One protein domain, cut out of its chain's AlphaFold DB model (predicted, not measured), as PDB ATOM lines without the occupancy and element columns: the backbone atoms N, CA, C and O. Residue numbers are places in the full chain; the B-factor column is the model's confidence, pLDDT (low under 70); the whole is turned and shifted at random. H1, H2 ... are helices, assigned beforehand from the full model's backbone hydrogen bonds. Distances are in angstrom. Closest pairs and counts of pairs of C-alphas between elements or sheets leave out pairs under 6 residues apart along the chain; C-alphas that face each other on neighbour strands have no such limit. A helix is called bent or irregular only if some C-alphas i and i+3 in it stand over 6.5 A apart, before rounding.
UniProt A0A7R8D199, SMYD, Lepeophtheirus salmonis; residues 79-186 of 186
ATOM      1  N   THR A  79     134.702  32.031  59.069       91.06
ATOM      2  CA  THR A  79     133.555  31.137  58.849       91.06
ATOM      3  C   THR A  79     132.294  31.690  59.518       91.06
ATOM      4  O   THR A  79     131.215  31.640  58.934       91.06
ATOM      5  N   ILE A  80     132.443  32.245  60.724       92.38
ATOM      6  CA  ILE A  80     131.386  32.905  61.492       92.38
ATOM      7  C   ILE A  80     131.963  34.180  62.095       92.38
ATOM      8  O   ILE A  80     133.088  34.187  62.588       92.38
ATOM      9  N   ILE A  81     131.175  35.248  62.059       94.38
ATOM     10  CA  ILE A  81     131.422  36.488  62.795       94.38
ATOM     11  C   ILE A  81     130.220  36.669  63.718       94.38
ATOM     12  O   ILE A  81     129.095  36.410  63.291       94.38
ATOM     13  N   ALA A  82     130.432  37.076  64.963       95.38
ATOM     14  CA  ALA A  82     129.374  37.371  65.923       95.38
ATOM     15  C   ALA A  82     129.884  38.387  66.959       95.38
ATOM     16  O   ALA A  82     131.100  38.521  67.117       95.38
ATOM     17  N   PRO A  83     128.989  39.103  67.665       94.88
ATOM     18  CA  PRO A  83     129.389  39.938  68.790       94.88
ATOM     19  C   PRO A  83     130.028  39.097  69.901       94.88
ATOM     20  O   PRO A  83     129.784  37.895  70.011       94.88
ATOM     21  N   MET A  84     130.818  39.740  70.761       92.50
ATOM     22  CA  MET A  84     131.264  39.105  72.004       92.50
ATOM     23  C   MET A  84     130.055  38.787  72.892       92.50
ATOM     24  O   MET A  84     129.085  39.541  72.900       92.50
ATOM     25  N   ALA A  85     130.124  37.706  73.675       87.81
ATOM     26  CA  ALA A  85     129.020  37.301  74.552       87.81
ATOM     27  C   ALA A  85     128.637  38.397  75.565       87.81
ATOM     28  O   ALA A  85     127.460  38.617  75.833       87.81
ATOM     29  N   VAL A  86     129.634  39.122  76.081       90.81
ATOM     30  CA  VAL A  86     129.449  40.255  76.994       90.81
ATOM     31  C   VAL A  86     129.906  41.527  76.288       90.81
ATOM     32  O   VAL A  86     131.093  41.841  76.250       90.81
ATOM     33  N   THR A  87     128.961  42.255  75.699       91.56
ATOM     34  CA  THR A  87     129.215  43.521  74.996       91.56
ATOM     35  C   THR A  87     128.025  44.466  75.148       91.56
ATOM     36  O   THR A  87     126.888  43.986  75.242       91.56
ATOM     37  N   PRO A  88     128.245  45.799  75.145       92.38
ATOM     38  CA  PRO A  88     127.170  46.756  74.920       92.38
ATOM     39  C   PRO A  88     126.379  46.435  73.642       92.38
ATOM     40  O   PRO A  88     126.897  45.738  72.763       92.38
ATOM     41  N   PRO A  89     125.150  46.956  73.504       94.00
ATOM     42  CA  PRO A  89     124.311  46.713  72.341       94.00
ATOM     43  C   PRO A  89     125.021  47.147  71.051       94.00
ATOM     44  O   PRO A  89     125.447  48.293  70.913       94.00
ATOM     45  N   VAL A  90     125.140  46.221  70.100       95.88
ATOM     46  CA  VAL A  90     125.686  46.440  68.757       95.88
ATOM     47  C   VAL A  90     124.733  45.920  67.681       95.88
ATOM     48  O   VAL A  90     124.012  44.938  67.858       95.88
ATOM     49  N   CYS A  91     124.747  46.558  66.518       96.75
ATOM     50  CA  CYS A  91     124.014  46.086  65.355       96.75
ATOM     51  C   CYS A  91     124.557  44.729  64.884       96.75
ATOM     52  O   CYS A  91     125.758  44.580  64.667       96.75
ATOM     53  N   LEU A  92     123.678  43.757  64.637       96.62
ATOM     54  CA  LEU A  92     124.083  42.409  64.215       96.62
ATOM     55  C   LEU A  92     124.643  42.323  62.786       96.62
ATOM     56  O   LEU A  92     125.184  41.282  62.406       96.62
ATOM     57  N   SER A  93     124.541  43.401  62.006       97.19
ATOM     58  CA  SER A  93     125.020  43.441  60.618       97.19
ATOM     59  C   SER A  93     126.369  44.133  60.469       97.19
ATOM     60  O   SER A  93     127.229  43.642  59.746       97.19
ATOM     61  N   CYS A  94     126.567  45.268  61.145       96.88
ATOM     62  CA  CYS A  94     127.779  46.081  61.010       96.88
ATOM     63  C   CYS A  94     128.604  46.194  62.299       96.88
ATOM     64  O   CYS A  94     129.676  46.785  62.264       96.88
ATOM     65  N   TYR A  95     128.112  45.662  63.423       96.38
ATOM     66  CA  TYR A  95     128.743  45.730  64.748       96.38
ATOM     67  C   TYR A  95     128.945  47.144  65.312       96.38
ATOM     68  O   TYR A  95     129.595  47.306  66.341       96.38
ATOM     69  N   ALA A  96     128.358  48.168  64.686       96.31
ATOM     70  CA  ALA A  96     128.329  49.508  65.255       96.31
ATOM     71  C   ALA A  96     127.483  49.522  66.545       96.31
ATOM     72  O   ALA A  96     126.465  48.820  66.598       96.31
ATOM     73  N   PRO A  97     127.858  50.319  67.561       95.12
ATOM     74  CA  PRO A  97     127.045  50.511  68.757       95.12
ATOM     75  C   PRO A  97     125.624  50.973  68.421       95.12
ATOM     76  O   PRO A  97     125.416  51.754  67.490       95.12
ATOM     77  N   VAL A  98     124.650  50.505  69.195       94.69
ATOM     78  CA  VAL A  98     123.240  50.895  69.079       94.69
ATOM     79  C   VAL A  98     122.673  51.210  70.458       94.69
ATOM     80  O   VAL A  98     123.139  50.704  71.473       94.69
ATOM     81  N   ASP A  99     121.654  52.057  70.500       92.56
ATOM     82  CA  ASP A  99     121.006  52.507  71.736       92.56
ATOM     83  C   ASP A  99     119.550  52.030  71.856       92.56
ATOM     84  O   ASP A  99     118.856  52.379  72.806       92.56
ATOM     85  N   GLY A 100     119.088  51.215  70.903       91.75
ATOM     86  CA  GLY A 100     117.730  50.671  70.885       91.75
ATOM     87  C   GLY A 100     116.684  51.582  70.245       91.75
ATOM     88  O   GLY A 100     115.514  51.211  70.228       91.75
ATOM     89  N   ARG A 101     117.068  52.732  69.662       93.38
ATOM     90  CA  ARG A 101     116.130  53.589  68.905       93.38
ATOM     91  C   ARG A 101     115.470  52.866  67.736       93.38
ATOM     92  O   ARG A 101     114.323  53.147  67.407       93.38
ATOM     93  N   TYR A 102     116.200  51.949  67.105       95.44
ATOM     94  CA  TYR A 102     115.671  51.092  66.058       95.44
ATOM     95  C   TYR A 102     115.753  49.629  66.490       95.44
ATOM     96  O   TYR A 102     116.833  49.057  66.664       95.44
ATOM     97  N   MET A 103     114.582  49.015  66.612       95.56
ATOM     98  CA  MET A 103     114.414  47.590  66.860       95.56
ATOM     99  C   MET A 103     113.857  46.954  65.592       95.56
ATOM    100  O   MET A 103     112.919  47.481  64.994       95.56
ATOM    101  N   CYS A 104     114.411  45.821  65.162       96.44
ATOM    102  CA  CYS A 104     113.845  45.104  64.026       96.44
ATOM    103  C   CYS A 104     112.392  44.699  64.348       96.44
ATOM    104  O   CYS A 104     112.179  43.978  65.323       96.44
ATOM    105  N   PRO A 105     111.394  45.074  63.529       95.06
ATOM    106  CA  PRO A 105     109.989  44.814  63.847       95.06
ATOM    107  C   PRO A 105     109.602  43.328  63.764       95.06
ATOM    108  O   PRO A 105     108.575  42.943  64.308       95.06
ATOM    109  N   LEU A 106     110.411  42.485  63.106       95.50
ATOM    110  CA  LEU A 106     110.132  41.048  62.969       95.50
ATOM    111  C   LEU A 106     110.685  40.220  64.132       95.50
ATOM    112  O   LEU A 106     110.048  39.274  64.579       95.50
ATOM    113  N   CYS A 107     111.889  40.551  64.601       95.88
ATOM    114  CA  CYS A 107     112.612  39.741  65.581       95.88
ATOM    115  C   CYS A 107     112.916  40.475  66.890       95.88
ATOM    116  O   CYS A 107     113.196  39.822  67.887       95.88
ATOM    117  N   GLY A 108     112.857  41.806  66.929       95.25
ATOM    118  CA  GLY A 108     113.147  42.592  68.129       95.25
ATOM    119  C   GLY A 108     114.634  42.700  68.481       95.25
ATOM    120  O   GLY A 108     114.955  43.014  69.620       95.25
ATOM    121  N   TRP A 109     115.556  42.451  67.545       95.56
ATOM    122  CA  TRP A 109     116.976  42.767  67.750       95.56
ATOM    123  C   TRP A 109     117.252  44.264  67.539       95.56
ATOM    124  O   TRP A 109     116.687  44.846  66.603       95.56
ATOM    125  N   PRO A 110     118.114  44.899  68.357       95.31
ATOM    126  CA  PRO A 110     118.534  46.275  68.136       95.31
ATOM    127  C   PRO A 110     119.467  46.367  66.923       95.31
ATOM    128  O   PRO A 110     120.452  45.634  66.815       95.31
ATOM    129  N   MET A 111     119.156  47.273  65.999       96.38
ATOM    130  CA  MET A 111     119.898  47.467  64.747       96.38
ATOM    131  C   MET A 111     120.120  48.959  64.498       96.38
ATOM    132  O   MET A 111     119.504  49.799  65.146       96.38
ATOM    133  N   CYS A 112     120.973  49.314  63.536       97.38
ATOM    134  CA  CYS A 112     121.138  50.723  63.171       97.38
ATOM    135  C   CYS A 112     119.898  51.294  62.466       97.38
ATOM    136  O   CYS A 112     119.541  52.444  62.691       97.38
ATOM    137  N   ASN A 113     119.307  50.520  61.548       97.31
ATOM    138  CA  ASN A 113     118.240  50.945  60.637       97.31
ATOM    139  C   ASN A 113     117.755  49.769  59.763       97.31
ATOM    140  O   ASN A 113     118.242  48.638  59.874       97.31
ATOM    141  N   GLU A 114     116.832  50.064  58.846       97.19
ATOM    142  CA  GLU A 114     116.272  49.117  57.879       97.19
ATOM    143  C   GLU A 114     117.309  48.517  56.914       97.19
ATOM    144  O   GLU A 114     117.237  47.328  56.605       97.19
ATOM    145  N   ILE A 115     118.326  49.283  56.505       97.75
ATOM    146  CA  ILE A 115     119.405  48.768  55.645       97.75
ATOM    147  C   ILE A 115     120.144  47.639  56.371       97.75
ATOM    148  O   ILE A 115     120.329  46.551  55.828       97.75
ATOM    149  N   CYS A 116     120.519  47.863  57.634       97.94
ATOM    150  CA  CYS A 116     121.160  46.833  58.445       97.94
ATOM    151  C   CYS A 116     120.228  45.649  58.721       97.94
ATOM    152  O   CYS A 116     120.692  44.511  58.703       97.94
ATOM    153  N   ARG A 117     118.931  45.887  58.948       96.25
ATOM    154  CA  ARG A 117     117.932  44.822  59.131       96.25
ATOM    155  C   ARG A 117     117.875  43.871  57.933       96.25
ATOM    156  O   ARG A 117     117.778  42.664  58.148       96.25
ATOM    157  N   ASN A 118     117.928  44.412  56.718       96.31
ATOM    158  CA  ASN A 118     117.822  43.649  55.473       96.31
ATOM    159  C   ASN A 118     119.165  43.045  55.017       96.31
ATOM    160  O   ASN A 118     119.226  42.377  53.987       96.31
ATOM    161  N   SER A 119     120.247  43.250  55.776       97.12
ATOM    162  CA  SER A 119     121.547  42.649  55.479       97.12
ATOM    163  C   SER A 119     121.517  41.120  55.648       97.12
ATOM    164  O   SER A 119     120.980  40.626  56.645       97.12
ATOM    165  N   PRO A 120     122.189  40.356  54.763       95.50
ATOM    166  CA  PRO A 120     122.328  38.907  54.903       95.50
ATOM    167  C   PRO A 120     122.918  38.449  56.242       95.50
ATOM    168  O   PRO A 120     122.612  37.352  56.703       95.50
ATOM    169  N   ALA A 121     123.735  39.293  56.883       95.44
ATOM    170  CA  ALA A 121     124.365  38.993  58.165       95.44
ATOM    171  C   ALA A 121     123.355  38.791  59.309       95.44
ATOM    172  O   ALA A 121     123.636  38.025  60.223       95.44
ATOM    173  N   HIS A 122     122.188  39.439  59.247       96.81
ATOM    174  CA  HIS A 122     121.149  39.390  60.284       96.81
ATOM    175  C   HIS A 122     120.099  38.288  60.056       96.81
ATOM    176  O   HIS A 122     119.338  37.943  60.963       96.81
ATOM    177  N   ILE A 123     120.050  37.696  58.856       96.00
ATOM    178  CA  ILE A 123     119.100  36.627  58.507       96.00
ATOM    179  C   ILE A 123     119.079  35.477  59.534       96.00
ATOM    180  O   ILE A 123     117.971  35.069  59.893       96.00
ATOM    181  N   PRO A 124     120.224  34.955  60.029       95.75
ATOM    182  CA  PRO A 124     120.226  33.813  60.943       95.75
ATOM    183  C   PRO A 124     119.414  34.073  62.217       95.75
ATOM    184  O   PRO A 124     118.598  33.243  62.614       95.75
ATOM    185  N   GLU A 125     119.582  35.250  62.823       95.88
ATOM    186  CA  GLU A 125     118.873  35.630  64.047       95.88
ATOM    187  C   GLU A 125     117.419  36.024  63.763       95.88
ATOM    188  O   GLU A 125     116.499  35.658  64.508       95.88
ATOM    189  N   CYS A 126     117.202  36.767  62.672       96.69
ATOM    190  CA  CYS A 126     115.888  37.278  62.311       96.69
ATOM    191  C   CYS A 126     114.914  36.156  61.965       96.69
ATOM    192  O   CYS A 126     113.791  36.165  62.462       96.69
ATOM    193  N   ARG A 127     115.347  35.196  61.137       95.44
ATOM    194  CA  ARG A 127     114.525  34.076  60.662       95.44
ATOM    195  C   ARG A 127     113.982  33.264  61.832       95.44
ATOM    196  O   ARG A 127     112.774  33.134  61.968       95.44
ATOM    197  N   ILE A 128     114.873  32.789  62.701       92.44
ATOM    198  CA  ILE A 128     114.522  31.923  63.835       92.44
ATOM    199  C   ILE A 128     113.525  32.624  64.768       92.44
ATOM    200  O   ILE A 128     112.540  32.036  65.210       92.44
ATOM    201  N   THR A 129     113.757  33.905  65.054       93.56
ATOM    202  CA  THR A 129     112.886  34.660  65.964       93.56
ATOM    203  C   THR A 129     111.538  35.002  65.325       93.56
ATOM    204  O   THR A 129     110.515  34.965  66.009       93.56
ATOM    205  N   ALA A 130     111.522  35.317  64.027       93.62
ATOM    206  CA  ALA A 130     110.296  35.584  63.282       93.62
ATOM    207  C   ALA A 130     109.432  34.319  63.141       93.62
ATOM    208  O   ALA A 130     108.228  34.390  63.360       93.62
ATOM    209  N   GLU A 131     110.037  33.159  62.866       93.06
ATOM    210  CA  GLU A 131     109.352  31.855  62.814       93.06
ATOM    211  C   GLU A 131     108.731  31.466  64.162       93.06
ATOM    212  O   GLU A 131     107.651  30.884  64.200       93.06
ATOM    213  N   ARG A 132     109.362  31.847  65.281       93.06
ATOM    214  CA  ARG A 132     108.776  31.700  66.625       93.06
ATOM    215  C   ARG A 132     107.503  32.543  66.815       93.06
ATOM    216  O   ARG A 132     106.735  32.282  67.734       93.06
ATOM    217  N   GLY A 133     107.298  33.585  66.006       91.69
ATOM    218  CA  GLY A 133     106.108  34.442  66.049       91.69
ATOM    219  C   GLY A 133     106.078  35.451  67.200       91.69
ATOM    220  O   GLY A 133     105.054  36.078  67.450       91.69
ATOM    221  N   SER A 134     107.180  35.621  67.936       92.19
ATOM    222  CA  SER A 134     107.268  36.574  69.049       92.19
ATOM    223  C   SER A 134     108.618  37.291  69.040       92.19
ATOM    224  O   SER A 134     109.635  36.646  69.329       92.19
ATOM    225  N   PRO A 135     108.651  38.608  68.748       93.81
ATOM    226  CA  PRO A 135     109.864  39.411  68.837       93.81
ATOM    227  C   PRO A 135     110.467  39.399  70.243       93.81
ATOM    228  O   PRO A 135     109.767  39.242  71.246       93.81
ATOM    229  N   ILE A 136     111.780  39.586  70.320       92.44
ATOM    230  CA  ILE A 136     112.499  39.779  71.577       92.44
ATOM    231  C   ILE A 136     112.009  41.067  72.244       92.44
ATOM    232  O   ILE A 136     111.906  42.116  71.612       92.44
ATOM    233  N   LYS A 137     111.731  40.975  73.547       88.94
ATOM    234  CA  LYS A 137     111.312  42.093  74.398       88.94
ATOM    235  C   LYS A 137     112.328  42.279  75.524       88.94
ATOM    236  O   LYS A 137     112.064  41.919  76.664       88.94
ATOM    237  N   ILE A 138     113.516  42.774  75.186       84.69
ATOM    238  CA  ILE A 138     114.560  43.101  76.165       84.69
ATOM    239  C   ILE A 138     114.866  44.585  76.061       84.69
ATOM    240  O   ILE A 138     115.098  45.100  74.969       84.69
ATOM    241  N   ALA A 139     114.862  45.260  77.209       84.62
ATOM    242  CA  ALA A 139     115.228  46.662  77.287       84.62
ATOM    243  C   ALA A 139     116.700  46.839  76.900       84.62
ATOM    244  O   ALA A 139     117.601  46.240  77.494       84.62
ATOM    245  N   VAL A 140     116.944  47.681  75.903       86.88
ATOM    246  CA  VAL A 140     118.295  48.071  75.514       86.88
ATOM    247  C   VAL A 140     118.747  49.162  76.471       86.88
ATOM    248  O   VAL A 140     118.158  50.237  76.518       86.88
ATOM    249  N   THR A 141     119.785  48.880  77.256       86.62
ATOM    250  CA  THR A 141     120.397  49.879  78.136       86.62
ATOM    251  C   THR A 141     121.765  50.248  77.582       86.62
ATOM    252  O   THR A 141     122.616  49.384  77.371       86.62
ATOM    253  N   ILE A 142     121.971  51.541  77.341       81.88
ATOM    254  CA  ILE A 142     123.228  52.069  76.804       81.88
ATOM    255  C   ILE A 142     124.381  51.672  77.737       81.88
ATOM    256  O   ILE A 142     124.269  51.772  78.959       81.88
ATOM    257  N   ASN A 143     125.491  51.208  77.159       83.06
ATOM    258  CA  ASN A 143     126.703  50.786  77.875       83.06
ATOM    259  C   ASN A 143     126.515  49.634  78.884       83.06
ATOM    260  O   ASN A 143     127.397  49.396  79.710       83.06
ATOM    261  N   LYS A 144     125.402  48.893  78.829       87.44
ATOM    262  CA  LYS A 144     125.212  47.660  79.605       87.44
ATOM    263  C   LYS A 144     125.224  46.439  78.687       87.44
ATOM    264  O   LYS A 144     124.775  46.549  77.549       87.44
ATOM    265  N   PRO A 145     125.713  45.277  79.156       87.50
ATOM    266  CA  PRO A 145     125.676  44.057  78.363       87.50
ATOM    267  C   PRO A 145     124.259  43.722  77.899       87.50
ATOM    268  O   PRO A 145     123.320  43.802  78.689       87.50
ATOM    269  N   PHE A 146     124.112  43.321  76.636       86.31
ATOM    270  CA  PHE A 146     122.863  42.765  76.119       86.31
ATOM    271  C   PHE A 146     122.937  41.227  76.183       86.31
ATOM    272  O   PHE A 146     123.645  40.632  75.366       86.31
ATOM    273  N   PRO A 147     122.248  40.561  77.133       85.88
ATOM    274  CA  PRO A 147     122.528  39.160  77.474       85.88
ATOM    275  C   PRO A 147     122.385  38.173  76.313       85.88
ATOM    276  O   PRO A 147     123.128  37.204  76.229       85.88
ATOM    277  N   LEU A 148     121.478  38.431  75.365       91.12
ATOM    278  CA  LEU A 148     121.232  37.495  74.266       91.12
ATOM    279  C   LEU A 148     122.379  37.398  73.252       91.12
ATOM    280  O   LEU A 148     122.344  36.507  72.405       91.12
ATOM    281  N   TYR A 149     123.396  38.265  73.287       94.00
ATOM    282  CA  TYR A 149     124.516  38.117  72.350       94.00
ATOM    283  C   TYR A 149     125.308  36.825  72.544       94.00
ATOM    284  O   TYR A 149     125.898  36.343  71.578       94.00
ATOM    285  N   GLU A 150     125.252  36.211  73.729       92.69
ATOM    286  CA  GLU A 150     125.896  34.923  74.001       92.69
ATOM    287  C   GLU A 150     125.453  33.811  73.036       92.69
ATOM    288  O   GLU A 150     126.253  32.947  72.673       92.69
ATOM    289  N   VAL A 151     124.204  33.856  72.554       93.00
ATOM    290  CA  VAL A 151     123.663  32.823  71.663       93.00
ATOM    291  C   VAL A 151     123.878  33.125  70.182       93.00
ATOM    292  O   VAL A 151     123.719  32.227  69.360       93.00
ATOM    293  N   VAL A 152     124.264  34.347  69.800       95.81
ATOM    294  CA  VAL A 152     124.313  34.751  68.381       95.81
ATOM    295  C   VAL A 152     125.304  33.911  67.582       95.81
ATOM    296  O   VAL A 152     124.966  33.421  66.506       95.81
ATOM    297  N   ALA A 153     126.503  33.662  68.118       95.12
ATOM    298  CA  ALA A 153     127.473  32.791  67.454       95.12
ATOM    299  C   ALA A 153     126.903  31.380  67.221       95.12
ATOM    300  O   ALA A 153     127.058  30.818  66.137       95.12
ATOM    301  N   LEU A 154     126.185  30.836  68.210       94.38
ATOM    302  CA  LEU A 154     125.558  29.517  68.123       94.38
ATOM    303  C   LEU A 154     124.443  29.494  67.072       94.38
ATOM    304  O   LEU A 154     124.416  28.588  66.240       94.38
ATOM    305  N   LEU A 155     123.574  30.507  67.052       94.81
ATOM    306  CA  LEU A 155     122.509  30.636  66.052       94.81
ATOM    307  C   LEU A 155     123.080  30.693  64.631       94.81
ATOM    308  O   LEU A 155     122.580  30.004  63.741       94.81
ATOM    309  N   ARG A 156     124.178  31.428  64.415       95.88
ATOM    310  CA  ARG A 156     124.864  31.477  63.113       95.88
ATOM    311  C   ARG A 156     125.473  30.136  62.724       95.88
ATOM    312  O   ARG A 156     125.351  29.731  61.568       95.88
ATOM    313  N   CYS A 157     126.080  29.420  63.669       95.12
ATOM    314  CA  CYS A 157     126.595  28.069  63.435       95.12
ATOM    315  C   CYS A 157     125.479  27.090  63.035       95.12
ATOM    316  O   CYS A 157     125.653  26.314  62.094       95.12
ATOM    317  N   LEU A 158     124.327  27.145  63.711       94.12
ATOM    318  CA  LEU A 158     123.163  26.308  63.409       94.12
ATOM    319  C   LEU A 158     122.539  26.663  62.056       94.12
ATOM    320  O   LEU A 158     122.274  25.776  61.251       94.12
ATOM    321  N   TYR A 159     122.396  27.949  61.743       94.69
ATOM    322  CA  TYR A 159     121.933  28.378  60.425       94.69
ATOM    323  C   TYR A 159     122.885  27.922  59.305       94.69
ATOM    324  O   TYR A 159     122.453  27.438  58.257       94.69
ATOM    325  N   MET A 160     124.201  28.006  59.529       94.44
ATOM    326  CA  MET A 160     125.197  27.494  58.588       94.44
ATOM    327  C   MET A 160     125.095  25.975  58.401       94.44
ATOM    328  O   MET A 160     125.281  25.512  57.278       94.44
ATOM    329  N   LYS A 161     124.770  25.203  59.447       94.56
ATOM    330  CA  LYS A 161     124.517  23.756  59.341       94.56
ATOM    331  C   LYS A 161     123.426  23.445  58.317       94.56
ATOM    332  O   LYS A 161     123.589  22.525  57.521       94.56
ATOM    333  N   GLU A 162     122.346  24.222  58.324       92.88
ATOM    334  CA  GLU A 162     121.216  24.056  57.403       92.88
ATOM    335  C   GLU A 162     121.562  24.475  55.967       92.88
ATOM    336  O   GLU A 162     121.109  23.849  55.013       92.88
ATOM    337  N   LYS A 163     122.362  25.538  55.796       91.88
ATOM    338  CA  LYS A 163     122.668  26.111  54.472       91.88
ATOM    339  C   LYS A 163     123.927  25.550  53.810       91.88
ATOM    340  O   LYS A 163     124.052  25.626  52.591       91.88
ATOM    341  N   SER A 164     124.884  25.025  54.576       90.94
ATOM    342  CA  SER A 164     126.170  24.541  54.066       90.94
ATOM    343  C   SER A 164     126.758  23.429  54.940       90.94
ATOM    344  O   SER A 164     127.558  23.669  55.849       90.94
ATOM    345  N   SER A 165     126.415  22.182  54.598       89.81
ATOM    346  CA  SER A 165     126.924  20.986  55.287       89.81
ATOM    347  C   SER A 165     128.456  20.918  55.289       89.81
ATOM    348  O   SER A 165     129.054  20.591  56.309       89.81
ATOM    349  N   GLU A 166     129.123  21.316  54.201       92.31
ATOM    350  CA  GLU A 166     130.590  21.253  54.107       92.31
ATOM    351  C   GLU A 166     131.309  22.237  55.041       92.31
ATOM    352  O   GLU A 166     132.260  21.851  55.727       92.31
ATOM    353  N   LYS A 167     130.839  23.490  55.137       91.94
ATOM    354  CA  LYS A 167     131.409  24.460  56.088       91.94
ATOM    355  C   LYS A 167     131.148  24.037  57.529       91.94
ATOM    356  O   LYS A 167     132.042  24.124  58.366       91.94
ATOM    357  N   TYR A 168     129.956  23.516  57.809       94.50
ATOM    358  CA  TYR A 168     129.631  23.005  59.133       94.50
ATOM    359  C   TYR A 168     130.488  21.788  59.511       94.50
ATOM    360  O   TYR A 168     131.020  21.744  60.617       94.50
ATOM    361  N   LYS A 169     130.716  20.846  58.583       94.31
ATOM    362  CA  LYS A 169     131.662  19.732  58.767       94.31
ATOM    363  C   LYS A 169     133.071  20.234  59.078       94.31
ATOM    364  O   LYS A 169     133.761  19.617  59.878       94.31
ATOM    365  N   ALA A 170     133.517  21.325  58.456       91.75
ATOM    366  CA  ALA A 170     134.807  21.927  58.782       91.75
ATOM    367  C   ALA A 170     134.833  22.529  60.194       91.75
ATOM    368  O   ALA A 170     135.791  22.282  60.925       91.75
ATOM    369  N   LEU A 171     133.771  23.235  60.594       93.81
ATOM    370  CA  LEU A 171     133.633  23.832  61.923       93.81
ATOM    371  C   LEU A 171     133.671  22.778  63.040       93.81
ATOM    372  O   LEU A 171     134.426  22.924  63.994       93.81
ATOM    373  N   ILE A 172     132.900  21.694  62.920       94.00
ATOM    374  CA  ILE A 172     132.832  20.654  63.966       94.00
ATOM    375  C   ILE A 172     134.092  19.783  64.052       94.00
ATOM    376  O   ILE A 172     134.215  18.980  64.969       94.00
ATOM    377  N   ARG A 173     135.028  19.922  63.102       93.12
ATOM    378  CA  ARG A 173     136.362  19.309  63.187       93.12
ATOM    379  C   ARG A 173     137.338  20.140  64.015       93.12
ATOM    380  O   ARG A 173     138.483  19.714  64.146       93.12
ATOM    381  N   LEU A 174     136.977  21.337  64.479       93.88
ATOM    382  CA  LEU A 174     137.818  22.098  65.404       93.88
ATOM    383  C   LEU A 174     137.918  21.360  66.741       93.88
ATOM    384  O   LEU A 174     136.971  20.695  67.145       93.88
ATOM    385  N   GLU A 175     139.070  21.468  67.402       94.31
ATOM    386  CA  GLU A 175     139.323  20.789  68.675       94.31
ATOM    387  C   GLU A 175     138.489  21.438  69.797       94.31
ATOM    388  O   GLU A 175     138.687  22.623  70.081       94.31
ATOM    389  N   PRO A 176     137.543  20.714  70.429       92.44
ATOM    390  CA  PRO A 176     136.693  21.286  71.469       92.44
ATOM    391  C   PRO A 176     137.321  21.230  72.872       92.44
ATOM    392  O   PRO A 176     136.786  21.860  73.788       92.44
ATOM    393  N   HIS A 177     138.410  20.468  73.063       91.94
ATOM    394  CA  HIS A 177     139.038  20.221  74.369       91.94
ATOM    395  C   HIS A 177     138.047  19.730  75.443       91.94
ATOM    396  O   HIS A 177     138.128  20.092  76.620       91.94
ATOM    397  N   THR A 178     137.047  18.932  75.047       91.81
ATOM    398  CA  THR A 178     135.939  18.527  75.928       91.81
ATOM    399  C   THR A 178     136.430  17.789  77.175       91.81
ATOM    400  O   THR A 178     135.931  18.040  78.270       91.81
ATOM    401  N   LYS A 179     137.422  16.900  77.037       90.62
ATOM    402  CA  LYS A 179     137.954  16.105  78.157       90.62
ATOM    403  C   LYS A 179     138.675  16.988  79.176       90.62
ATOM    404  O   LYS A 179     138.473  16.836  80.378       90.62
ATOM    405  N   GLU A 180     139.484  17.928  78.701       90.75
ATOM    406  CA  GLU A 180     140.238  18.868  79.530       90.75
ATOM    407  C   GLU A 180     139.307  19.843  80.256       90.75
ATOM    408  O   GLU A 180     139.530  20.150  81.426       90.75
ATOM    409  N   ARG A 181     138.237  20.298  79.593       90.38
ATOM    410  CA  ARG A 181     137.216  21.168  80.197       90.38
ATOM    411  C   ARG A 181     136.497  20.483  81.358       90.38
ATOM    412  O   ARG A 181     136.503  21.021  82.464       90.38
ATOM    413  N   ILE A 182     136.029  19.246  81.140       93.06
ATOM    414  CA  ILE A 182     135.409  18.417  82.187       93.06
ATOM    415  C   ILE A 182     136.360  18.250  83.379       93.06
ATOM    416  O   ILE A 182     135.953  18.448  84.522       93.06
ATOM    417  N   LYS A 183     137.640  17.937  83.128       92.19
ATOM    418  CA  LYS A 183     138.648  17.770  84.189       92.19
ATOM    419  C   LYS A 183     138.859  19.046  85.012       92.19
ATOM    420  O   LYS A 183     139.078  18.962  86.215       92.19
ATOM    421  N   ASN A 184     138.791  20.212  84.376       88.12
ATOM    422  CA  ASN A 184     139.014  21.508  85.017       88.12
ATOM    423  C   ASN A 184     137.759  22.087  85.701       88.12
ATOM    424  O   ASN A 184     137.808  23.226  86.165       88.12
ATOM    425  N   GLY A 185     136.648  21.342  85.760       67.94
ATOM    426  CA  GLY A 185     135.411  21.784  86.411       67.94
ATOM    427  C   GLY A 185     134.743  22.986  85.730       67.94
ATOM    428  O   GLY A 185     134.084  23.771  86.410       67.94
ATOM    429  N   LYS A 186     134.945  23.153  84.416       55.03
ATOM    430  CA  LYS A 186     134.358  24.222  83.591       55.03
ATOM    431  C   LYS A 186     133.581  23.678  82.401       55.03
ATOM    432  O   LYS A 186     134.054  22.710  81.765       55.03
TER     433      LYS A 186
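What this domain is: This is residues 79 to 186 of the 186 residues of the protein "SMYD" of Lepeophtheirus salmonis (UniProt A0A7R8D199). The longest helix, H3, stands between a lobe made largely of loops, residues 79 to 148 with the short H1 and the helix H2, and a tail of two small helices. H2 crosses H3 almost at a right angle on the lobe's side; past the end of H3 the chain folds back into H4, and a further link leads to H5 at the far end, where residues 179 to 185 stick out. The printed part has 108 residues with five named helices, H1 to H5 in chain order, and no named strand; the class is all helix, though under half of the residues, 44 of 108, are in named elements. The whole is only just compact, close to loose, with a radius of gyration of the C-alphas of 15.4 A and spans of 44 by 31 by 25 A.

Where its parts are: H3, residues 149 to 163, measures 21.6 A from first to last C-alpha, from (124.516, 38.117, 72.350) to (122.668, 26.111, 54.472). It is irregular: C-alphas 150 and 153 are 7.1 A apart. H2, residues 120 to 131, measures 16.8 A and is irregular too, with C-alphas 121 and 124 7.2 A apart. H1 is residues 114 to 117, 4.8 A. H4 is residues 165 to 171, 9.9 A. H5 is residues 178 to 183, 8.7 A, and ends at C-alpha 183 at (138.648, 17.770, 84.189).

How they stand to each other: H2 touches H3 with its residues 124 to 125 alone; the closest C-alphas, of Pro 124 and Arg 156, are 5.6 A apart. Their lines are about perpendicular, at 87 degrees. H3 touches H4 with its residues 157 to 161 alone; the closest C-alphas, of Lys 161 and Tyr 168, are 5.2 A apart. H3 and H4 form a helical hairpin, at a steep tilt of 39 degrees, opposite ways. H1 and H2 are close but not clearly touching, the closest C-alphas, of Cys 116 and His 122, being 7.7 A apart. H5 touches no helix; H4 and H5 are apart. Every O i to N i+4 pair is within hydrogen-bond range in H4 and H5, against 5 of 8 in H2 and 9 of 11 in H3; H1 is too short for such a pair.

The domain as a whole: The two C-alphas farthest apart, of Glu 114 and Lys 183, are 46.6 A apart. The printed part has no cut, and residue 186 is the chain's last. The link from H2 to H3, 17 residues, is long; those from H1 to H2 and from H3 to H4 are tight, and that from H4 to H5 is short. Residues 79 to 113 hold no named element. The mean pLDDT of the printed part is 92.6; residues 185 to 186 are under 70.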